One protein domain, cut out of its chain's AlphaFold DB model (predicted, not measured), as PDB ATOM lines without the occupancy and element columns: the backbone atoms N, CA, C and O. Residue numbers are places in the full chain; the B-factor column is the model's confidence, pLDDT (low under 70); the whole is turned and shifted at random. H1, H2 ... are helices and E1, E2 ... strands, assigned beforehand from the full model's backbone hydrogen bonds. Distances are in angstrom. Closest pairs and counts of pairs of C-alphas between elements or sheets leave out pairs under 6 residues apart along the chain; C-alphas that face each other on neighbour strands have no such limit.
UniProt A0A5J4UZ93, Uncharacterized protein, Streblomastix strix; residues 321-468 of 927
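Overview. This is residues 321 to 468 of the 927 residues of an uncharacterized protein of Streblomastix strix (UniProt A0A5J4UZ93). The domain is a short, three-sided solenoid wound in stacked turns: the first part of E2 with E4 and E7 makes one side, the last part of E2 with E5 and E8 a second side, and the short pair E3 and E6 the third. E1 adds one more strand beside E2 at the end where the first turn lies, and there H1 packs on E1 and E2. The printed part has 148 residues, with three named helices and eight named strands in the order E1 H1 E2 E3 H2 E4 E5 H3 E6 E7 E8; the class is mixed, helices and strands, with under half of the residues in named elements. E1, E2, E4, E5, E7 and E8 form one branched sheet in which neighbours are parallel, and E3 and E6 form a second, parallel sheet. The whole is compact, with a radius of gyration of the C-alphas of 14.9 A and spans of 40 by 37 by 26 A.

Along the chain. E1 covers residues 325 to 330 over 16.7 A, from C-alpha 325 at (112.687, 110.114, 126.139). H1, residues 357 to 369, is 18.1 A long. E2, residues 378 to 390, is the longest strand; its first and last C-alphas are 22.2 A apart, and it bends by 116 degrees at residue 386, ending with C-alpha 390 at (130.684, 103.102, 127.544). E3, residues 394 to 396, and H2, residues 398 to 401, are short. E4 is residues 405 to 410, 16.8 A, and E5 residues 423 to 427, 13.4 A. H3, residues 433 to 436, and E6, residues 443 to 445, follow. E7, residues 450 to 454, 13.6 A, runs on into E8, residues 456 to 460, 13.3 A, at 90 degrees; C-alpha 460 is at (132.034, 94.122, 127.056).

Arrangement. The branched sheet is twisted, and E2 has three neighbours in staggered pairing. E1 lies on one side of E2, with N 328 and O 382 2.8 A apart, within hydrogen-bond range. On the other side are E4, where N 381 and O 407 are 2.8 A apart, and E5, where N 388 and O 424 are 2.8 A apart. E7 is the parallel neighbour of E4 at 8 degrees, with N 408 and O 452 at 2.9 A. E8 is the parallel neighbour of E5 at 25 degrees, with N 425 and O 457 at 2.8 A. E7 and E8 meet only through their link. In the small sheet, E3 and E6 are parallel at 26 degrees, with N 396 and O 444 at 2.8 A. E1, H1 and E2 form a strand-helix-strand unit, two parallel neighbour strands with a helix between them, and its crossover is right-handed. H1 is on the branched sheet at a height of 9.0 A, over E2 and only just over E1, where 3 of its C-alphas fall; it runs slantwise to the strands, at 35 degrees to E2 on the local plane. The closest C-alphas of E1 and H1, those of Trp 326 and Ala 360, are 6.2 A apart. H1 and H2 only just touch, with 3 pairs of C-alphas within 8 A, made by residues 358 to 362 of H1 alone; the closest are Thr 361 and His 401, 5.9 A. H3 touches no helix and is not on the branched sheet. In H1 every O i to N i+4 pair is within hydrogen-bond range; H2 and H3 are too short for such a pair, and their single O i to N i+3 pair is within range in H3 but not in H2.

Size, cuts and confidence. The C-alphas farthest apart, those of Gly 370 and Thr 464, are 42.5 A from each other. The printed part has no cut. The long links are E1 to H1, 26 residues, and E4 to E5, 12 residues. The mean pLDDT of the printed part is 90.4, and residues 334 to 339 are under 70.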
ATOM      1  N   LEU A 321     109.372 115.880 122.606       75.62
ATOM      2  CA  LEU A 321     109.919 114.529 122.463       75.62
ATOM      3  C   LEU A 321     108.888 113.474 122.869       75.62
ATOM      4  O   LEU A 321     108.319 113.549 123.966       75.62
ATOM      5  N   ASP A 322     108.681 112.473 122.011       74.69
ATOM      6  CA  ASP A 322     107.741 111.388 122.284       74.69
ATOM      7  C   ASP A 322     108.121 110.659 123.584       74.69
ATOM      8  O   ASP A 322     109.278 110.322 123.846       74.69
ATOM      9  N   GLY A 323     107.137 110.495 124.467       83.12
ATOM     10  CA  GLY A 323     107.306 109.879 125.781       83.12
ATOM     11  C   GLY A 323     108.228 110.623 126.752       83.12
ATOM     12  O   GLY A 323     108.447 110.105 127.856       83.12
ATOM     13  N   ASN A 324     108.731 111.814 126.387       90.75
ATOM     14  CA  ASN A 324     109.797 112.521 127.098       90.75
ATOM     15  C   ASN A 324     111.048 111.628 127.267       90.75
ATOM     16  O   ASN A 324     111.583 111.520 128.373       90.75
ATOM     17  N   ILE A 325     111.479 110.957 126.190       94.69
ATOM     18  CA  ILE A 325     112.687 110.114 126.139       94.69
ATOM     19  C   ILE A 325     113.780 110.849 125.353       94.69
ATOM     20  O   ILE A 325     113.578 111.181 124.187       94.69
ATOM     21  N   TRP A 326     114.935 111.098 125.982       95.81
ATOM     22  CA  TRP A 326     116.087 111.732 125.330       95.81
ATOM     23  C   TRP A 326     117.109 110.680 124.930       95.81
ATOM     24  O   TRP A 326     117.620 109.958 125.783       95.81
ATOM     25  N   HIS A 327     117.412 110.602 123.644       95.44
ATOM     26  CA  HIS A 327     118.239 109.552 123.076       95.44
ATOM     27  C   HIS A 327     119.725 109.897 123.138       95.44
ATOM     28  O   HIS A 327     120.111 111.065 123.036       95.44
ATOM     29  N   VAL A 328     120.556 108.873 123.322       96.00
ATOM     30  CA  VAL A 328     122.015 108.976 123.320       96.00
ATOM     31  C   VAL A 328     122.636 107.958 122.374       96.00
ATOM     32  O   VAL A 328     122.129 106.845 122.214       96.00
ATOM     33  N   LEU A 329     123.752 108.345 121.763       92.69
ATOM     34  CA  LEU A 329     124.499 107.531 120.810       92.69
ATOM     35  C   LEU A 329     125.973 107.925 120.864       92.69
ATOM     36  O   LEU A 329     126.314 109.103 120.735       92.69
ATOM     37  N   PHE A 330     126.860 106.954 121.048       91.88
ATOM     38  CA  PHE A 330     128.294 107.216 121.065       91.88
ATOM     39  C   PHE A 330     129.096 106.006 120.601       91.88
ATOM     40  O   PHE A 330     128.939 104.918 121.155       91.88
ATOM     41  N   HIS A 331     130.009 106.242 119.654       88.00
ATOM     42  CA  HIS A 331     131.035 105.298 119.219       88.00
ATOM     43  C   HIS A 331     132.416 105.978 119.216       88.00
ATOM     44  O   HIS A 331     132.544 107.141 118.841       88.00
ATOM     45  N   GLU A 332     133.468 105.265 119.630       81.75
ATOM     46  CA  GLU A 332     134.842 105.801 119.686       81.75
ATOM     47  C   GLU A 332     135.497 105.925 118.291       81.75
ATOM     48  O   GLU A 332     136.452 106.681 118.132       81.75
ATOM     49  N   SER A 333     135.019 105.201 117.269       70.94
ATOM     50  CA  SER A 333     135.669 105.150 115.950       70.94
ATOM     51  C   SER A 333     135.274 106.293 115.002       70.94
ATOM     52  O   SER A 333     134.101 106.441 114.677       70.94
ATOM     53  N   ASP A 334     136.270 106.975 114.425       52.56
ATOM     54  CA  ASP A 334     136.115 108.028 113.397       52.56
ATOM     55  C   ASP A 334     135.829 107.506 111.961       52.56
ATOM     56  O   ASP A 334     135.949 108.252 110.986       52.56
ATOM     57  N   ILE A 335     135.502 106.219 111.766       47.59
ATOM     58  CA  ILE A 335     135.323 105.642 110.420       47.59
ATOM     59  C   ILE A 335     133.838 105.613 110.030       47.59
ATOM     60  O   ILE A 335     133.040 104.906 110.635       47.59
ATOM     61  N   TYR A 336     133.530 106.383 108.978       36.75
ATOM     62  CA  TYR A 336     132.309 106.435 108.158       36.75
ATOM     63  C   TYR A 336     131.310 105.274 108.345       36.75
ATOM     64  O   TYR A 336     131.595 104.142 107.956       36.75
ATOM     65  N   GLY A 337     130.097 105.598 108.815       46.31
ATOM     66  CA  GLY A 337     128.915 104.733 108.685       46.31
ATOM     67  C   GLY A 337     127.936 104.715 109.862       46.31
ATOM     68  O   GLY A 337     126.791 104.343 109.646       46.31
ATOM     69  N   PHE A 338     128.334 105.134 111.068       48.59
ATOM     70  CA  PHE A 338     127.467 105.098 112.255       48.59
ATOM     71  C   PHE A 338     127.645 106.372 113.074       48.59
ATOM     72  O   PHE A 338     128.753 106.690 113.513       48.59
ATOM     73  N   GLY A 339     126.568 107.145 113.202       61.47
ATOM     74  CA  GLY A 339     126.596 108.441 113.858       61.47
ATOM     75  C   GLY A 339     127.033 108.340 115.300       61.47
ATOM     76  O   GLY A 339     126.657 107.427 116.012       61.47
ATOM     77  N   THR A 340     127.858 109.278 115.734       78.00
ATOM     78  CA  THR A 340     127.954 109.599 117.152       78.00
ATOM     79  C   THR A 340     127.020 110.771 117.377       78.00
ATOM     80  O   THR A 340     127.008 111.707 116.574       78.00
ATOM     81  N   GLY A 341     126.235 110.718 118.449       85.50
ATOM     82  CA  GLY A 341     125.400 111.832 118.860       85.50
ATOM     83  C   GLY A 341     126.223 113.102 119.076       85.50
ATOM     84  O   GLY A 341     127.460 113.082 119.142       85.50
ATOM     85  N   ARG A 342     125.541 114.237 119.197       85.62
ATOM     86  CA  ARG A 342     126.186 115.543 119.380       85.62
ATOM     87  C   ARG A 342     125.640 116.212 120.629       85.62
ATOM     88  O   ARG A 342     124.436 116.307 120.815       85.62
ATOM     89  N   ASP A 343     126.540 116.686 121.483       90.44
ATOM     90  CA  ASP A 343     126.178 117.455 122.677       90.44
ATOM     91  C   ASP A 343     125.945 118.920 122.286       90.44
ATOM     92  O   ASP A 343     126.788 119.795 122.494       90.44
ATOM     93  N   THR A 344     124.811 119.157 121.630       84.56
ATOM     94  CA  THR A 344     124.350 120.470 121.169       84.56
ATOM     95  C   THR A 344     122.945 120.752 121.678       84.56
ATOM     96  O   THR A 344     122.165 119.828 121.897       84.56
ATOM     97  N   GLU A 345     122.598 122.033 121.819       81.62
ATOM     98  CA  GLU A 345     121.285 122.445 122.323       81.62
ATOM     99  C   GLU A 345     120.155 121.778 121.513       81.62
ATOM    100  O   GLU A 345     120.127 121.866 120.284       81.62
ATOM    101  N   ASN A 346     119.176 121.185 122.197       79.94
ATOM    102  CA  ASN A 346     118.048 120.415 121.650       79.94
ATOM    103  C   ASN A 346     118.373 119.036 121.060       79.94
ATOM    104  O   ASN A 346     117.482 118.455 120.435       79.94
ATOM    105  N   CYS A 347     119.560 118.475 121.301       86.88
ATOM    106  CA  CYS A 347     119.778 117.051 121.046       86.88
ATOM    107  C   CYS A 347     118.847 116.176 121.910       86.88
ATOM    108  O   CYS A 347     118.210 116.629 122.872       86.88
ATOM    109  N   GLY A 348     118.782 114.890 121.573       89.69
ATOM    110  CA  GLY A 348     118.021 113.877 122.306       89.69
ATOM    111  C   GLY A 348     116.808 113.349 121.548       89.69
ATOM    112  O   GLY A 348     116.079 112.507 122.074       89.69
ATOM    113  N   PHE A 349     116.592 113.796 120.314       87.50
ATOM    114  CA  PHE A 349     115.707 113.084 119.396       87.50
ATOM    115  C   PHE A 349     116.362 111.766 118.978       87.50
ATOM    116  O   PHE A 349     117.584 111.658 119.003       87.50
ATOM    117  N   PHE A 350     115.565 110.754 118.635       85.31
ATOM    118  CA  PHE A 350     116.101 109.442 118.246       85.31
ATOM    119  C   PHE A 350     116.997 109.532 116.996       85.31
ATOM    120  O   PHE A 350     117.977 108.813 116.877       85.31
ATOM    121  N   ASP A 351     116.720 110.496 116.120       78.69
ATOM    122  CA  ASP A 351     117.440 110.801 114.883       78.69
ATOM    123  C   ASP A 351     118.440 111.977 115.008       78.69
ATOM    124  O   ASP A 351     119.078 112.365 114.035       78.69
ATOM    125  N   ASP A 352     118.571 112.576 116.195       82.19
ATOM    126  CA  ASP A 352     119.661 113.496 116.573       82.19
ATOM    127  C   ASP A 352     119.955 113.324 118.068       82.19
ATOM    128  O   ASP A 352     119.614 114.172 118.910       82.19
ATOM    129  N   PRO A 353     120.520 112.159 118.422       90.25
ATOM    130  CA  PRO A 353     120.790 111.810 119.801       90.25
ATOM    131  C   PRO A 353     121.894 112.694 120.380       90.25
ATOM    132  O   PRO A 353     122.801 113.165 119.686       90.25
ATOM    133  N   CYS A 354     121.857 112.881 121.696       93.38
ATOM    134  CA  CYS A 354     122.970 113.488 122.410       93.38
ATOM    135  C   CYS A 354     124.178 112.543 122.413       93.38
ATOM    136  O   CYS A 354     124.044 111.316 122.371       93.38
ATOM    137  N   LYS A 355     125.384 113.102 122.503       92.56
ATOM    138  CA  LYS A 355     126.614 112.307 122.568       92.56
ATOM    139  C   LYS A 355     126.760 111.628 123.923       92.56
ATOM    140  O   LYS A 355     127.227 110.496 124.008       92.56
ATOM    141  N   THR A 356     126.404 112.325 125.000       93.81
ATOM    142  CA  THR A 356     126.614 111.846 126.369       93.81
ATOM    143  C   THR A 356     125.325 111.810 127.181       93.81
ATOM    144  O   THR A 356     124.438 112.651 127.039       93.81
ATOM    145  N   ILE A 357     125.248 110.850 128.110       94.44
ATOM    146  CA  ILE A 357     124.165 110.774 129.104       94.44
ATOM    147  C   ILE A 357     124.140 112.041 129.970       94.44
ATOM    148  O   ILE A 357     123.068 112.527 130.322       94.44
ATOM    149  N   GLU A 358     125.306 112.618 130.282       93.81
ATOM    150  CA  GLU A 358     125.384 113.822 131.114       93.81
ATOM    151  C   GLU A 358     124.686 114.994 130.433       93.81
ATOM    152  O   GLU A 358     123.784 115.597 131.021       93.81
ATOM    153  N   TYR A 359     125.040 115.255 129.178       95.00
ATOM    154  CA  TYR A 359     124.444 116.331 128.408       95.00
ATOM    155  C   TYR A 359     122.951 116.094 128.160       95.00
ATOM    156  O   TYR A 359     122.148 116.993 128.398       95.00
ATOM    157  N   ALA A 360     122.546 114.861 127.830       95.75
ATOM    158  CA  ALA A 360     121.130 114.508 127.714       95.75
ATOM    159  C   ALA A 360     120.350 114.825 129.003       95.75
ATOM    160  O   ALA A 360     119.262 115.397 128.955       95.75
ATOM    161  N   THR A 361     120.914 114.537 130.184       95.50
ATOM    162  CA  THR A 361     120.260 114.918 131.444       95.50
ATOM    163  C   THR A 361     120.173 116.433 131.632       95.50
ATOM    164  O   THR A 361     119.165 116.903 132.161       95.50
ATOM    165  N   GLN A 362     121.166 117.214 131.203       95.50
ATOM    166  CA  GLN A 362     121.107 118.680 131.261       95.50
ATOM    167  C   GLN A 362     120.023 119.228 130.324       95.50
ATOM    168  O   GLN A 362     119.198 120.028 130.769       95.50
ATOM    169  N   GLU A 363     119.951 118.721 129.091       93.44
ATOM    170  CA  GLU A 363     118.922 119.075 128.104       93.44
ATOM    171  C   GLU A 363     117.510 118.788 128.615       93.44
ATOM    172  O   GLU A 363     116.622 119.623 128.455       93.44
ATOM    173  N   ILE A 364     117.297 117.674 129.323       94.81
ATOM    174  CA  ILE A 364     116.008 117.397 129.976       94.81
ATOM    175  C   ILE A 364     115.631 118.523 130.952       94.81
ATOM    176  O   ILE A 364     114.499 119.007 130.939       94.81
ATOM    177  N   SER A 365     116.563 118.964 131.804       95.25
ATOM    178  CA  SER A 365     116.297 120.050 132.758       95.25
ATOM    179  C   SER A 365     116.061 121.391 132.054       95.25
ATOM    180  O   SER A 365     115.144 122.123 132.429       95.25
ATOM    181  N   ILE A 366     116.827 121.704 131.005       91.81
ATOM    182  CA  ILE A 366     116.652 122.930 130.212       91.81
ATOM    183  C   ILE A 366     115.283 122.933 129.529       91.81
ATOM    184  O   ILE A 366     114.523 123.884 129.687       91.81
ATOM    185  N   ARG A 367     114.927 121.861 128.817       87.44
ATOM    186  CA  ARG A 367     113.699 121.809 128.013       87.44
ATOM    187  C   ARG A 367     112.430 121.692 128.855       87.44
ATOM    188  O   ARG A 367     111.391 122.184 128.430       87.44
ATOM    189  N   LEU A 368     112.497 121.084 130.042       89.25
ATOM    190  CA  LEU A 368     111.328 120.943 130.921       89.25
ATOM    191  C   LEU A 368     111.194 122.051 131.971       89.25
ATOM    192  O   LEU A 368     110.090 122.263 132.465       89.25
ATOM    193  N   GLN A 369     112.285 122.710 132.372       93.25
ATOM    194  CA  GLN A 369     112.296 123.655 133.502       93.25
ATOM    195  C   GLN A 369     113.059 124.961 133.216       93.25
ATOM    196  O   GLN A 369     113.219 125.787 134.115       93.25
ATOM    197  N   GLY A 370     113.563 125.159 131.995       89.88
ATOM    198  CA  GLY A 370     114.248 126.379 131.555       89.88
ATOM    199  C   GLY A 370     115.693 126.538 132.039       89.88
ATOM    200  O   GLY A 370     116.318 127.553 131.748       89.88
ATOM    201  N   SER A 371     116.243 125.580 132.791       93.75
ATOM    202  CA  SER A 371     117.610 125.656 133.321       93.75
ATOM    203  C   SER A 371     118.186 124.274 133.593       93.75
ATOM    204  O   SER A 371     117.520 123.441 134.204       93.75
ATOM    205  N   ALA A 372     119.457 124.059 133.241       93.44
ATOM    206  CA  ALA A 372     120.187 122.818 133.522       93.44
ATOM    207  C   ALA A 372     120.298 122.502 135.028       93.44
ATOM    208  O   ALA A 372     120.517 121.357 135.412       93.44
ATOM    209  N   PHE A 373     120.130 123.509 135.893       93.81
ATOM    210  CA  PHE A 373     120.235 123.361 137.348       93.81
ATOM    211  C   PHE A 373     118.917 122.980 138.029       93.81
ATOM    212  O   PHE A 373     118.925 122.643 139.217       93.81
ATOM    213  N   SER A 374     117.799 123.037 137.304       95.50
ATOM    214  CA  SER A 374     116.475 122.721 137.834       95.50
ATOM    215  C   SER A 374     116.284 121.216 138.008       95.50
ATOM    216  O   SER A 374     116.711 120.416 137.170       95.50
ATOM    217  N   VAL A 375     115.611 120.832 139.095       94.75
ATOM    218  CA  VAL A 375     115.327 119.427 139.407       94.75
ATOM    219  C   VAL A 375     114.160 118.919 138.567       94.75
ATOM    220  O   VAL A 375     113.084 119.509 138.567       94.75
ATOM    221  N   VAL A 376     114.362 117.784 137.901       95.50
ATOM    222  CA  VAL A 376     113.309 117.006 137.239       95.50
ATOM    223  C   VAL A 376     113.234 115.656 137.938       95.50
ATOM    224  O   VAL A 376     114.220 114.930 137.979       95.50
ATOM    225  N   THR A 377     112.079 115.307 138.510       95.25
ATOM    226  CA  THR A 377     111.941 114.106 139.354       95.25
ATOM    227  C   THR A 377     112.381 112.826 138.645       95.25
ATOM    228  O   THR A 377     113.123 112.042 139.237       95.25
ATOM    229  N   LEU A 378     111.956 112.640 137.393       95.94
ATOM    230  CA  LEU A 378     112.265 111.482 136.559       95.94
ATOM    231  C   LEU A 378     112.890 111.939 135.242       95.94
ATOM    232  O   LEU A 378     112.280 112.711 134.505       95.94
ATOM    233  N   LYS A 379     114.067 111.403 134.925       97.06
ATOM    234  CA  LYS A 379     114.721 111.568 133.626       97.06
ATOM    235  C   LYS A 379     114.759 110.235 132.889       97.06
ATOM    236  O   LYS A 379     115.150 109.226 133.476       97.06
ATOM    237  N   LYS A 380     114.341 110.233 131.624       97.62
ATOM    238  CA  LYS A 380     114.335 109.046 130.761       97.62
ATOM    239  C   LYS A 380     115.353 109.216 129.645       97.62
ATOM    240  O   LYS A 380     115.311 110.216 128.929       97.62
ATOM    241  N   ILE A 381     116.232 108.235 129.512       97.88
ATOM    242  CA  ILE A 381     117.294 108.204 128.515       97.88
ATOM    243  C   ILE A 381     117.064 107.003 127.601       97.88
ATOM    244  O   ILE A 381     116.977 105.878 128.091       97.88
ATOM    245  N   GLY A 382     116.952 107.253 126.301       97.62
ATOM    246  CA  GLY A 382     116.871 106.230 125.265       97.62
ATOM    247  C   GLY A 382     118.265 105.878 124.753       97.62
ATOM    248  O   GLY A 382     119.046 106.769 124.433       97.62
ATOM    249  N   ILE A 383     118.607 104.602 124.673       97.69
ATOM    250  CA  ILE A 383     119.798 104.141 123.956       97.69
ATOM    251  C   ILE A 383     119.392 103.926 122.504       97.69
ATOM    252  O   ILE A 383     118.474 103.145 122.254       97.69
ATOM    253  N   SER A 384     120.051 104.634 121.585       94.19
ATOM    254  CA  SER A 384     119.712 104.590 120.157       94.19
ATOM    255  C   SER A 384     119.941 103.194 119.574       94.19
ATOM    256  O   SER A 384     120.747 102.418 120.107       94.19
ATOM    257  N   SER A 385     119.233 102.865 118.495       91.88
ATOM    258  CA  SER A 385     119.236 101.524 117.890       91.88
ATOM    259  C   SER A 385     120.627 101.025 117.458       91.88
ATOM    260  O   SER A 385     120.900  99.824 117.479       91.88
ATOM    261  N   GLU A 386     121.547 101.940 117.151       89.06
ATOM    262  CA  GLU A 386     122.940 101.678 116.778       89.06
ATOM    263  C   GLU A 386     123.836 101.295 117.975       89.06
ATOM    264  O   GLU A 386     124.927 100.745 117.799       89.06
ATOM    265  N   GLY A 387     123.357 101.515 119.203       91.38
ATOM    266  CA  GLY A 387     124.029 101.175 120.454       91.38
ATOM    267  C   GLY A 387     124.836 102.318 121.080       91.38
ATOM    268  O   GLY A 387     124.945 103.420 120.558       91.38
ATOM    269  N   PHE A 388     125.398 102.072 122.264       94.31
ATOM    270  CA  PHE A 388     126.143 103.073 123.029       94.31
ATOM    271  C   PHE A 388     127.417 102.485 123.642       94.31
ATOM    272  O   PHE A 388     127.373 101.529 124.423       94.31
ATOM    273  N   GLU A 389     128.574 103.062 123.317       94.25
ATOM    274  CA  GLU A 389     129.869 102.618 123.835       94.25
ATOM    275  C   GLU A 389     130.234 103.330 125.145       94.25
ATOM    276  O   GLU A 389     130.555 104.516 125.193       94.25
ATOM    277  N   LEU A 390     130.255 102.585 126.251       94.50
ATOM    278  CA  LEU A 390     130.684 103.102 127.544       94.50
ATOM    279  C   LEU A 390     132.210 103.010 127.662       94.50
ATOM    280  O   LEU A 390     132.765 101.979 128.052       94.50
ATOM    281  N   ILE A 391     132.902 104.098 127.315       93.12
ATOM    282  CA  ILE A 391     134.375 104.158 127.325       93.12
ATOM    283  C   ILE A 391     134.982 104.479 128.695       93.12
ATOM    284  O   ILE A 391     136.168 104.223 128.891       93.12
ATOM    285  N   ASN A 392     134.209 105.012 129.642       93.00
ATOM    286  CA  ASN A 392     134.644 105.311 131.010       93.00
ATOM    287  C   ASN A 392     133.538 104.936 132.007       93.00
ATOM    288  O   ASN A 392     132.365 105.095 131.668       93.00
ATOM    289  N   PRO A 393     133.877 104.506 133.238       95.25
ATOM    290  CA  PRO A 393     132.886 104.339 134.293       95.25
ATOM    291  C   PRO A 393     132.110 105.628 134.564       95.25
ATOM    292  O   PRO A 393     132.702 106.702 134.704       95.25
ATOM    293  N   TYR A 394     130.793 105.503 134.669       92.56
ATOM    294  CA  TYR A 394     129.850 106.601 134.786       92.56
ATOM    295  C   TYR A 394     129.153 106.590 136.145       92.56
ATOM    296  O   TYR A 394     128.675 105.552 136.609       92.56
ATOM    297  N   GLU A 395     129.100 107.756 136.783       93.06
ATOM    298  CA  GLU A 395     128.450 107.944 138.076       93.06
ATOM    299  C   GLU A 395     127.121 108.672 137.905       93.06
ATOM    300  O   GLU A 395     127.087 109.828 137.500       93.06
ATOM    301  N   LEU A 396     126.040 107.998 138.283       92.19
ATOM    302  CA  LEU A 396     124.708 108.559 138.393       92.19
ATOM    303  C   LEU A 396     124.537 109.177 139.787       92.19
ATOM    304  O   LEU A 396     124.392 108.474 140.791       92.19
ATOM    305  N   ASN A 397     124.537 110.509 139.840       87.31
ATOM    306  CA  ASN A 397     124.421 111.288 141.072       87.31
ATOM    307  C   ASN A 397     123.217 112.253 141.026       87.31
ATOM    308  O   ASN A 397     123.064 113.016 140.069       87.31
ATOM    309  N   LYS A 398     122.388 112.280 142.084       90.12
ATOM    310  CA  LYS A 398     121.219 113.183 142.193       90.12
ATOM    311  C   LYS A 398     121.568 114.658 142.024       90.12
ATOM    312  O   LYS A 398     120.824 115.405 141.392       90.12
ATOM    313  N   ASN A 399     122.688 115.089 142.599       87.56
ATOM    314  CA  ASN A 399     123.118 116.483 142.586       87.56
ATOM    315  C   ASN A 399     123.674 116.903 141.228       87.56
ATOM    316  O   ASN A 399     123.496 118.064 140.856       87.56
ATOM    317  N   VAL A 400     124.324 115.980 140.513       88.31
ATOM    318  CA  VAL A 400     124.869 116.210 139.167       88.31
ATOM    319  C   VAL A 400     123.736 116.207 138.145       88.31
ATOM    320  O   VAL A 400     123.559 117.185 137.426       88.31
ATOM    321  N   HIS A 401     122.899 115.168 138.147       92.19
ATOM    322  CA  HIS A 401     121.812 115.029 137.177       92.19
ATOM    323  C   HIS A 401     120.532 115.756 137.568       92.19
ATOM    324  O   HIS A 401     119.586 115.731 136.791       92.19
ATOM    325  N   LYS A 402     120.461 116.395 138.741       94.38
ATOM    326  CA  LYS A 402     119.277 117.135 139.216       94.38
ATOM    327  C   LYS A 402     117.987 116.312 139.097       94.38
ATOM    328  O   LYS A 402     117.003 116.764 138.513       94.38
ATOM    329  N   CYS A 403     117.994 115.090 139.620       94.56
ATOM    330  CA  CYS A 403     116.838 114.196 139.573       94.56
ATOM    331  C   CYS A 403     116.819 113.191 140.725       94.56
ATOM    332  O   CYS A 403     117.860 112.839 141.274       94.56
ATOM    333  N   GLU A 404     115.628 112.686 141.047       93.44
ATOM    334  CA  GLU A 404     115.444 111.610 142.030       93.44
ATOM    335  C   GLU A 404     115.502 110.222 141.382       93.44
ATOM    336  O   GLU A 404     115.851 109.240 142.048       93.44
ATOM    337  N   GLN A 405     115.150 110.146 140.093       95.56
ATOM    338  CA  GLN A 405     115.078 108.913 139.329       95.56
ATOM    339  C   GLN A 405     115.627 109.066 137.907       95.56
ATOM    340  O   GLN A 405     115.307 110.029 137.209       95.56
ATOM    341  N   ILE A 406     116.399 108.069 137.467       96.38
ATOM    342  CA  ILE A 406     116.856 107.922 136.078       96.38
ATOM    343  C   ILE A 406     116.397 106.567 135.543       96.38
ATOM    344  O   ILE A 406     116.614 105.538 136.176       96.38
ATOM    345  N   GLN A 407     115.779 106.554 134.369       97.56
ATOM    346  CA  GLN A 407     115.456 105.329 133.643       97.56
ATOM    347  C   GLN A 407     116.233 105.316 132.331       97.56
ATOM    348  O   GLN A 407     116.125 106.261 131.552       97.56
ATOM    349  N   ILE A 408     117.004 104.257 132.097       98.25
ATOM    350  CA  ILE A 408     117.706 104.021 130.836       98.25
ATOM    351  C   ILE A 408     116.966 102.899 130.111       98.25
ATOM    352  O   ILE A 408     116.749 101.828 130.672       98.25
ATOM    353  N   MET A 409     116.529 103.161 128.891       98.25
ATOM    354  CA  MET A 409     115.675 102.265 128.115       98.25
ATOM    355  C   MET A 409     116.115 102.229 126.660       98.25
ATOM    356  O   MET A 409     116.898 103.073 126.229       98.25
ATOM    357  N   LYS A 410     115.634 101.249 125.904       97.50
ATOM    358  CA  LYS A 410     115.789 101.224 124.447       97.50
ATOM    359  C   LYS A 410     115.142 102.435 123.766       97.50
ATOM    360  O   LYS A 410     114.307 103.127 124.360       97.50
ATOM    361  N   GLU A 411     115.535 102.681 122.525       95.94
ATOM    362  CA  GLU A 411     114.999 103.753 121.693       95.94
ATOM    363  C   GLU A 411     113.471 103.690 121.627       95.94
ATOM    364  O   GLU A 411     112.877 102.655 121.310       95.94
ATOM    365  N   LEU A 412     112.842 104.817 121.974       92.75
ATOM    366  CA  LEU A 412     111.395 105.007 121.910       92.75
ATOM    367  C   LEU A 412     110.586 103.919 122.652       92.75
ATOM    368  O   LEU A 412     109.500 103.544 122.221       92.75
ATOM    369  N   TYR A 413     111.082 103.451 123.804       95.56
ATOM    370  CA  TYR A 413     110.435 102.424 124.634       95.56
ATOM    371  C   TYR A 413     108.929 102.675 124.886       95.56
ATOM    372  O   TYR A 413     108.511 103.739 125.373       95.56
ATOM    373  N   GLN A 414     108.101 101.670 124.587       92.69
ATOM    374  CA  GLN A 414     106.632 101.696 124.638       92.69
ATOM    375  C   GLN A 414     105.984 102.825 123.811       92.69
ATOM    376  O   GLN A 414     104.965 103.387 124.230       92.69
ATOM    377  N   ARG A 415     106.598 103.233 122.693       89.31
ATOM    378  CA  ARG A 415     106.069 104.240 121.752       89.31
ATOM    379  C   ARG A 415     105.753 103.618 120.389       89.31
ATOM    380  O   ARG A 415     106.045 102.460 120.127       89.31
ATOM    381  N   LYS A 416     105.152 104.405 119.490       80.38
ATOM    382  CA  LYS A 416     104.732 103.939 118.154       80.38
ATOM    383  C   LYS A 416     105.904 103.490 117.269       80.38
ATOM    384  O   LYS A 416     105.726 102.589 116.459       80.38
ATOM    385  N   LEU A 417     107.054 104.147 117.407       83.56
ATOM    386  CA  LEU A 417     108.281 103.879 116.649       83.56
ATOM    387  C   LEU A 417     109.347 103.199 117.529       83.56
ATOM    388  O   LEU A 417     110.536 103.389 117.316       83.56
ATOM    389  N   GLU A 418     108.917 102.466 118.557       90.62
ATOM    390  CA  GLU A 418     109.809 101.694 119.422       90.62
ATOM    391  C   GLU A 418     110.721 100.766 118.604       90.62
ATOM    392  O   GLU A 418     110.250 100.075 117.701       90.62
ATOM    393  N   MET A 419     112.019 100.737 118.929       93.56
ATOM    394  CA  MET A 419     112.961  99.871 118.216       93.56
ATOM    395  C   MET A 419     112.668  98.378 118.438       93.56
ATOM    396  O   MET A 419     112.173  97.972 119.492       93.56
ATOM    397  N   ASP A 420     113.063  97.534 117.489       93.94
ATOM    398  CA  ASP A 420     113.013  96.081 117.654       93.94
ATOM    399  C   ASP A 420     114.156  95.574 118.552       93.94
ATOM    400  O   ASP A 420     115.297  96.028 118.461       93.94
ATOM    401  N   GLY A 421     113.871  94.583 119.403       95.50
ATOM    402  CA  GLY A 421     114.872  93.973 120.288       95.50
ATOM    403  C   GLY A 421     115.347  94.876 121.437       95.50
ATOM    404  O   GLY A 421     114.689  95.859 121.783       95.50
ATOM    405  N   GLN A 422     116.468  94.499 122.065       97.69
ATOM    406  CA  GLN A 422     117.110  95.268 123.139       97.69
ATOM    407  C   GLN A 422     118.119  96.265 122.561       97.69
ATOM    408  O   GLN A 422     118.839  95.939 121.616       97.69
ATOM    409  N   ALA A 423     118.245  97.442 123.176       97.62
ATOM    410  CA  ALA A 423     119.326  98.362 122.830       97.62
ATOM    411  C   ALA A 423     120.646  97.933 123.490       97.62
ATOM    412  O   ALA A 423     120.663  97.457 124.627       97.62
ATOM    413  N   SER A 424     121.767  98.117 122.791       96.12
ATOM    414  CA  SER A 424     123.077  97.626 123.237       96.12
ATOM    415  C   SER A 424     123.903  98.713 123.925       96.12
ATOM    416  O   SER A 424     124.193  99.750 123.333       96.12
ATOM    417  N   ILE A 425     124.378  98.438 125.141       97.00
ATOM    418  CA  ILE A 425     125.433  99.200 125.817       97.00
ATOM    419  C   ILE A 425     126.694  98.330 125.903       97.00
ATOM    420  O   ILE A 425     126.726  97.301 126.584       97.00
ATOM    421  N   ALA A 426     127.767  98.768 125.244       95.06
ATOM    422  CA  ALA A 426     129.032  98.041 125.175       95.06
ATOM    423  C   ALA A 426     130.120  98.722 126.014       95.06
ATOM    424  O   ALA A 426     130.545  99.838 125.726       95.06
ATOM    425  N   ILE A 427     130.629  98.033 127.035       96.25
ATOM    426  CA  ILE A 427     131.751  98.502 127.855       96.25
ATOM    427  C   ILE A 427     133.066  98.337 127.087       96.25
ATOM    428  O   ILE A 427     133.494  97.217 126.793       96.25
ATOM    429  N   LYS A 428     133.743  99.459 126.821       94.06
ATOM    430  CA  LYS A 428     135.047  99.517 126.141       94.06
ATOM    431  C   LYS A 428     136.173  99.752 127.142       94.06
ATOM    432  O   LYS A 428     136.714 100.858 127.278       94.06
ATOM    433  N   LYS A 429     136.539  98.708 127.888       94.31
ATOM    434  CA  LYS A 429     137.670  98.778 128.827       94.31
ATOM    435  C   LYS A 429     139.013  98.814 128.094       94.31
ATOM    436  O   LYS A 429     139.961  99.403 128.614       94.31
ATOM    437  N   ASN A 430     139.112  98.204 126.915       91.81
ATOM    438  CA  ASN A 430     140.334  98.043 126.126       91.81
ATOM    439  C   ASN A 430     141.487  97.429 126.951       91.81
ATOM    440  O   ASN A 430     142.653  97.758 126.756       91.81
ATOM    441  N   ASN A 431     141.157  96.573 127.931       87.44
ATOM    442  CA  ASN A 431     142.070  96.025 128.944       87.44
ATOM    443  C   ASN A 431     142.928  97.068 129.703       87.44
ATOM    444  O   ASN A 431     143.966  96.730 130.272       87.44
ATOM    445  N   LEU A 432     142.488  98.329 129.778       90.75
ATOM    446  CA  LEU A 432     143.183  99.390 130.505       90.75
ATOM    447  C   LEU A 432     142.741  99.424 131.974       90.75
ATOM    448  O   LEU A 432     141.657  99.902 132.302       90.75
ATOM    449  N   TYR A 433     143.609  98.963 132.877       86.75
ATOM    450  CA  TYR A 433     143.357  98.988 134.327       86.75
ATOM    451  C   TYR A 433     143.093 100.397 134.874       86.75
ATOM    452  O   TYR A 433     142.294 100.566 135.792       86.75
ATOM    453  N   SER A 434     143.721 101.420 134.287       92.38
ATOM    454  CA  SER A 434     143.581 102.812 134.724       92.38
ATOM    455  C   SER A 434     142.148 103.339 134.653       92.38
ATOM    456  O   SER A 434     141.804 104.200 135.461       92.38
ATOM    457  N   LYS A 435     141.299 102.810 133.756       94.12
ATOM    458  CA  LYS A 435     139.889 103.222 133.631       94.12
ATOM    459  C   LYS A 435     139.059 102.891 134.873       94.12
ATOM    460  O   LYS A 435     138.097 103.589 135.166       94.12
ATOM    461  N   GLU A 436     139.437 101.855 135.618       94.94
ATOM    462  CA  GLU A 436     138.695 101.380 136.793       94.94
ATOM    463  C   GLU A 436     139.292 101.881 138.124       94.94
ATOM    464  O   GLU A 436     138.727 101.640 139.192       94.94
ATOM    465  N   ASN A 437     140.416 102.609 138.086       91.88
ATOM    466  CA  ASN A 437     141.088 103.103 139.288       91.88
ATOM    467  C   ASN A 437     140.187 104.059 140.084       91.88
ATOM    468  O   ASN A 437     139.762 105.104 139.593       91.88
ATOM    469  N   GLY A 438     139.921 103.710 141.347       90.44
ATOM    470  CA  GLY A 438     139.100 104.516 142.257       90.44
ATOM    471  C   GLY A 438     137.593 104.489 141.968       90.44
ATOM    472  O   GLY A 438     136.847 105.196 142.640       90.44
ATOM    473  N   LYS A 439     137.129 103.687 141.001       94.25
ATOM    474  CA  LYS A 439     135.709 103.549 140.640       94.25
ATOM    475  C   LYS A 439     135.088 102.323 141.315       94.25
ATOM    476  O   LYS A 439     135.785 101.347 141.595       94.25
ATOM    477  N   GLN A 440     133.785 102.365 141.605       93.12
ATOM    478  CA  GLN A 440     133.080 101.267 142.283       93.12
ATOM    479  C   GLN A 440     132.327 100.350 141.319       93.12
ATOM    480  O   GLN A 440     132.240  99.153 141.589       93.12
ATOM    481  N   GLY A 441     131.861 100.879 140.188       95.62
ATOM    482  CA  GLY A 441     131.283 100.122 139.076       95.62
ATOM    483  C   GLY A 441     131.343 100.912 137.769       95.62
ATOM    484  O   GLY A 441     131.608 102.113 137.793       95.62
ATOM    485  N   TRP A 442     131.116 100.241 136.637       97.12
ATOM    486  CA  TRP A 442     131.041 100.879 135.315       97.12
ATOM    487  C   TRP A 442     129.827 101.788 135.181       97.12
ATOM    488  O   TRP A 442     129.932 102.865 134.608       97.12
ATOM    489  N   ILE A 443     128.701 101.387 135.756       96.44
ATOM    490  CA  ILE A 443     127.538 102.232 135.990       96.44
ATOM    491  C   ILE A 443     127.303 102.201 137.495       96.44
ATOM    492  O   ILE A 443     126.890 101.179 138.049       96.44
ATOM    493  N   GLN A 444     127.627 103.301 138.170       94.44
ATOM    494  CA  GLN A 444     127.493 103.408 139.619       94.44
ATOM    495  C   GLN A 444     126.439 104.448 139.987       94.44
ATOM    496  O   GLN A 444     126.482 105.561 139.481       94.44
ATOM    497  N   ALA A 445     125.524 104.108 140.889       92.56
ATOM    498  CA  ALA A 445     124.605 105.071 141.485       92.56
ATOM    499  C   ALA A 445     124.857 105.198 142.988       92.56
ATOM    500  O   ALA A 445     125.015 104.197 143.698       92.56
ATOM    501  N   ILE A 446     124.882 106.444 143.455       86.81
ATOM    502  CA  ILE A 446     125.125 106.808 144.853       86.81
ATOM    503  C   ILE A 446     124.042 107.776 145.361       86.81
ATOM    504  O   ILE A 446     123.171 108.211 144.604       86.81
ATOM    505  N   ASP A 447     124.083 108.110 146.652       84.44
ATOM    506  CA  ASP A 447     123.249 109.150 147.280       84.44
ATOM    507  C   ASP A 447     121.722 108.946 147.163       84.44
ATOM    508  O   ASP A 447     120.943 109.898 147.052       84.44
ATOM    509  N   GLY A 448     121.247 107.697 147.221       84.81
ATOM    510  CA  GLY A 448     119.811 107.416 147.325       84.81
ATOM    511  C   GLY A 448     119.057 107.465 145.994       84.81
ATOM    512  O   GLY A 448     117.828 107.608 146.004       84.81
ATOM    513  N   LEU A 449     119.764 107.478 144.857       91.19
ATOM    514  CA  LEU A 449     119.163 107.555 143.523       91.19
ATOM    515  C   LEU A 449     118.340 106.292 143.230       91.19
ATOM    516  O   LEU A 449     118.754 105.168 143.523       91.19
ATOM    517  N   LYS A 450     117.166 106.476 142.625       94.56
ATOM    518  CA  LYS A 450     116.400 105.373 142.038       94.56
ATOM    519  C   LYS A 450     116.819 105.248 140.582       94.56
ATOM    520  O   LYS A 450     116.695 106.220 139.841       94.56
ATOM    521  N   TYR A 451     117.307 104.096 140.149       93.69
ATOM    522  CA  TYR A 451     117.606 103.920 138.733       93.69
ATOM    523  C   TYR A 451     117.202 102.553 138.215       93.69
ATOM    524  O   TYR A 451     117.151 101.577 138.968       93.69
ATOM    525  N   GLY A 452     116.902 102.503 136.920       96.56
ATOM    526  CA  GLY A 452     116.543 101.257 136.272       96.56
ATOM    527  C   GLY A 452     116.902 101.182 134.799       96.56
ATOM    528  O   GLY A 452     117.077 102.208 134.138       96.56
ATOM    529  N   PHE A 453     117.017  99.943 134.331       98.31
ATOM    530  CA  PHE A 453     117.296  99.563 132.951       98.31
ATOM    531  C   PHE A 453     116.115  98.771 132.385       98.31
ATOM    532  O   PHE A 453     115.627  97.854 133.049       98.31
ATOM    533  N   TYR A 454     115.684  99.111 131.169       98.50
ATOM    534  CA  TYR A 454     114.525  98.504 130.506       98.50
ATOM    535  C   TYR A 454     114.885  98.108 129.070       98.50
ATOM    536  O   TYR A 454     115.194  98.978 128.255       98.50
ATOM    537  N   GLU A 455     114.860  96.807 128.769       98.38
ATOM    538  CA  GLU A 455     115.189  96.253 127.441       98.38
ATOM    539  C   GLU A 455     116.589  96.630 126.927       98.38
ATOM    540  O   GLU A 455     116.770  97.067 125.791       98.38
ATOM    541  N   ILE A 456     117.602  96.432 127.776       98.44
ATOM    542  CA  ILE A 456     119.006  96.738 127.467       98.44
ATOM    543  C   ILE A 456     119.870  95.469 127.492       98.44
ATOM    544  O   ILE A 456     119.805  94.686 128.442       98.44
ATOM    545  N   GLU A 457     120.739  95.306 126.493       98.44
ATOM    546  CA  GLU A 457     121.865  94.367 126.527       98.44
ATOM    547  C   GLU A 457     123.132  95.090 127.010       98.44
ATOM    548  O   GLU A 457     123.567  96.079 126.427       98.44
ATOM    549  N   LEU A 458     123.753  94.575 128.070       97.88
ATOM    550  CA  LEU A 458     125.045  95.009 128.591       97.88
ATOM    551  C   LEU A 458     126.112  93.964 128.253       97.88
ATOM    552  O   LEU A 458     126.066  92.822 128.722       97.88
ATOM    553  N   SER A 459     127.111  94.384 127.483       94.69
ATOM    554  CA  SER A 459     128.235  93.545 127.064       94.69
ATOM    555  C   SER A 459     129.576  94.259 127.260       94.69
ATOM    556  O   SER A 459     129.635  95.438 127.611       94.69
ATOM    557  N   THR A 460     130.683  93.541 127.063       94.38
ATOM    558  CA  THR A 460     132.034  94.122 127.056       94.38
ATOM    559  C   THR A 460     132.728  93.829 125.732       94.38
ATOM    560  O   THR A 460     132.388  92.888 125.017       94.38
ATOM    561  N   ASP A 461     133.784  94.579 125.439       92.12
ATOM    562  CA  ASP A 461     134.762  94.304 124.374       92.12
ATOM    563  C   ASP A 461     135.608  93.020 124.582       92.12
ATOM    564  O   ASP A 461     136.664  92.852 123.974       92.12
ATOM    565  N   GLY A 462     135.181  92.113 125.468       92.81
ATOM    566  CA  GLY A 462     135.918  90.909 125.853       92.81
ATOM    567  C   GLY A 462     136.971  91.130 126.942       92.81
ATOM    568  O   GLY A 462     137.604  90.156 127.374       92.81
ATOM    569  N   SER A 463     137.149  92.367 127.421       94.81
ATOM    570  CA  SER A 463     138.037  92.673 128.542       94.81
ATOM    571  C   SER A 463     137.582  92.011 129.841       94.81
ATOM    572  O   SER A 463     136.394  91.786 130.081       94.81
ATOM    573  N   THR A 464     138.546  91.748 130.725       94.94
ATOM    574  CA  THR A 464     138.258  91.293 132.094       94.94
ATOM    575  C   THR A 464     138.076  92.499 133.008       94.94
ATOM    576  O   THR A 464     139.019  93.265 133.197       94.94
ATOM    577  N   LEU A 465     136.890  92.672 133.583       95.31
ATOM    578  CA  LEU A 465     136.564  93.773 134.491       95.31
ATOM    579  C   LEU A 465     137.138  93.524 135.894       95.31
ATOM    580  O   LEU A 465     137.199  92.382 136.352       95.31
ATOM    581  N   ASN A 466     137.556  94.573 136.603       94.44
ATOM    582  CA  ASN A 466     137.968  94.475 138.014       94.44
ATOM    583  C   ASN A 466     136.925  95.068 138.972       94.44
ATOM    584  O   ASN A 466     137.013  94.866 140.189       94.44
ATOM    585  N   ILE A 467     135.930  95.770 138.429       95.12
ATOM    586  CA  ILE A 467     134.800  96.351 139.154       95.12
ATOM    587  C   ILE A 467     133.471  95.871 138.539       95.12
ATOM    588  O   ILE A 467     133.457  95.476 137.372       95.12
ATOM    589  N   PRO A 468     132.369  95.886 139.311       96.25
ATOM    590  CA  PRO A 468     131.023  95.580 138.845       96.25
ATOM    591  C   PRO A 468     130.644  96.325 137.564       96.25
ATOM    592  O   PRO A 468     131.069  97.460 137.345       96.25
TER     593      PRO A 468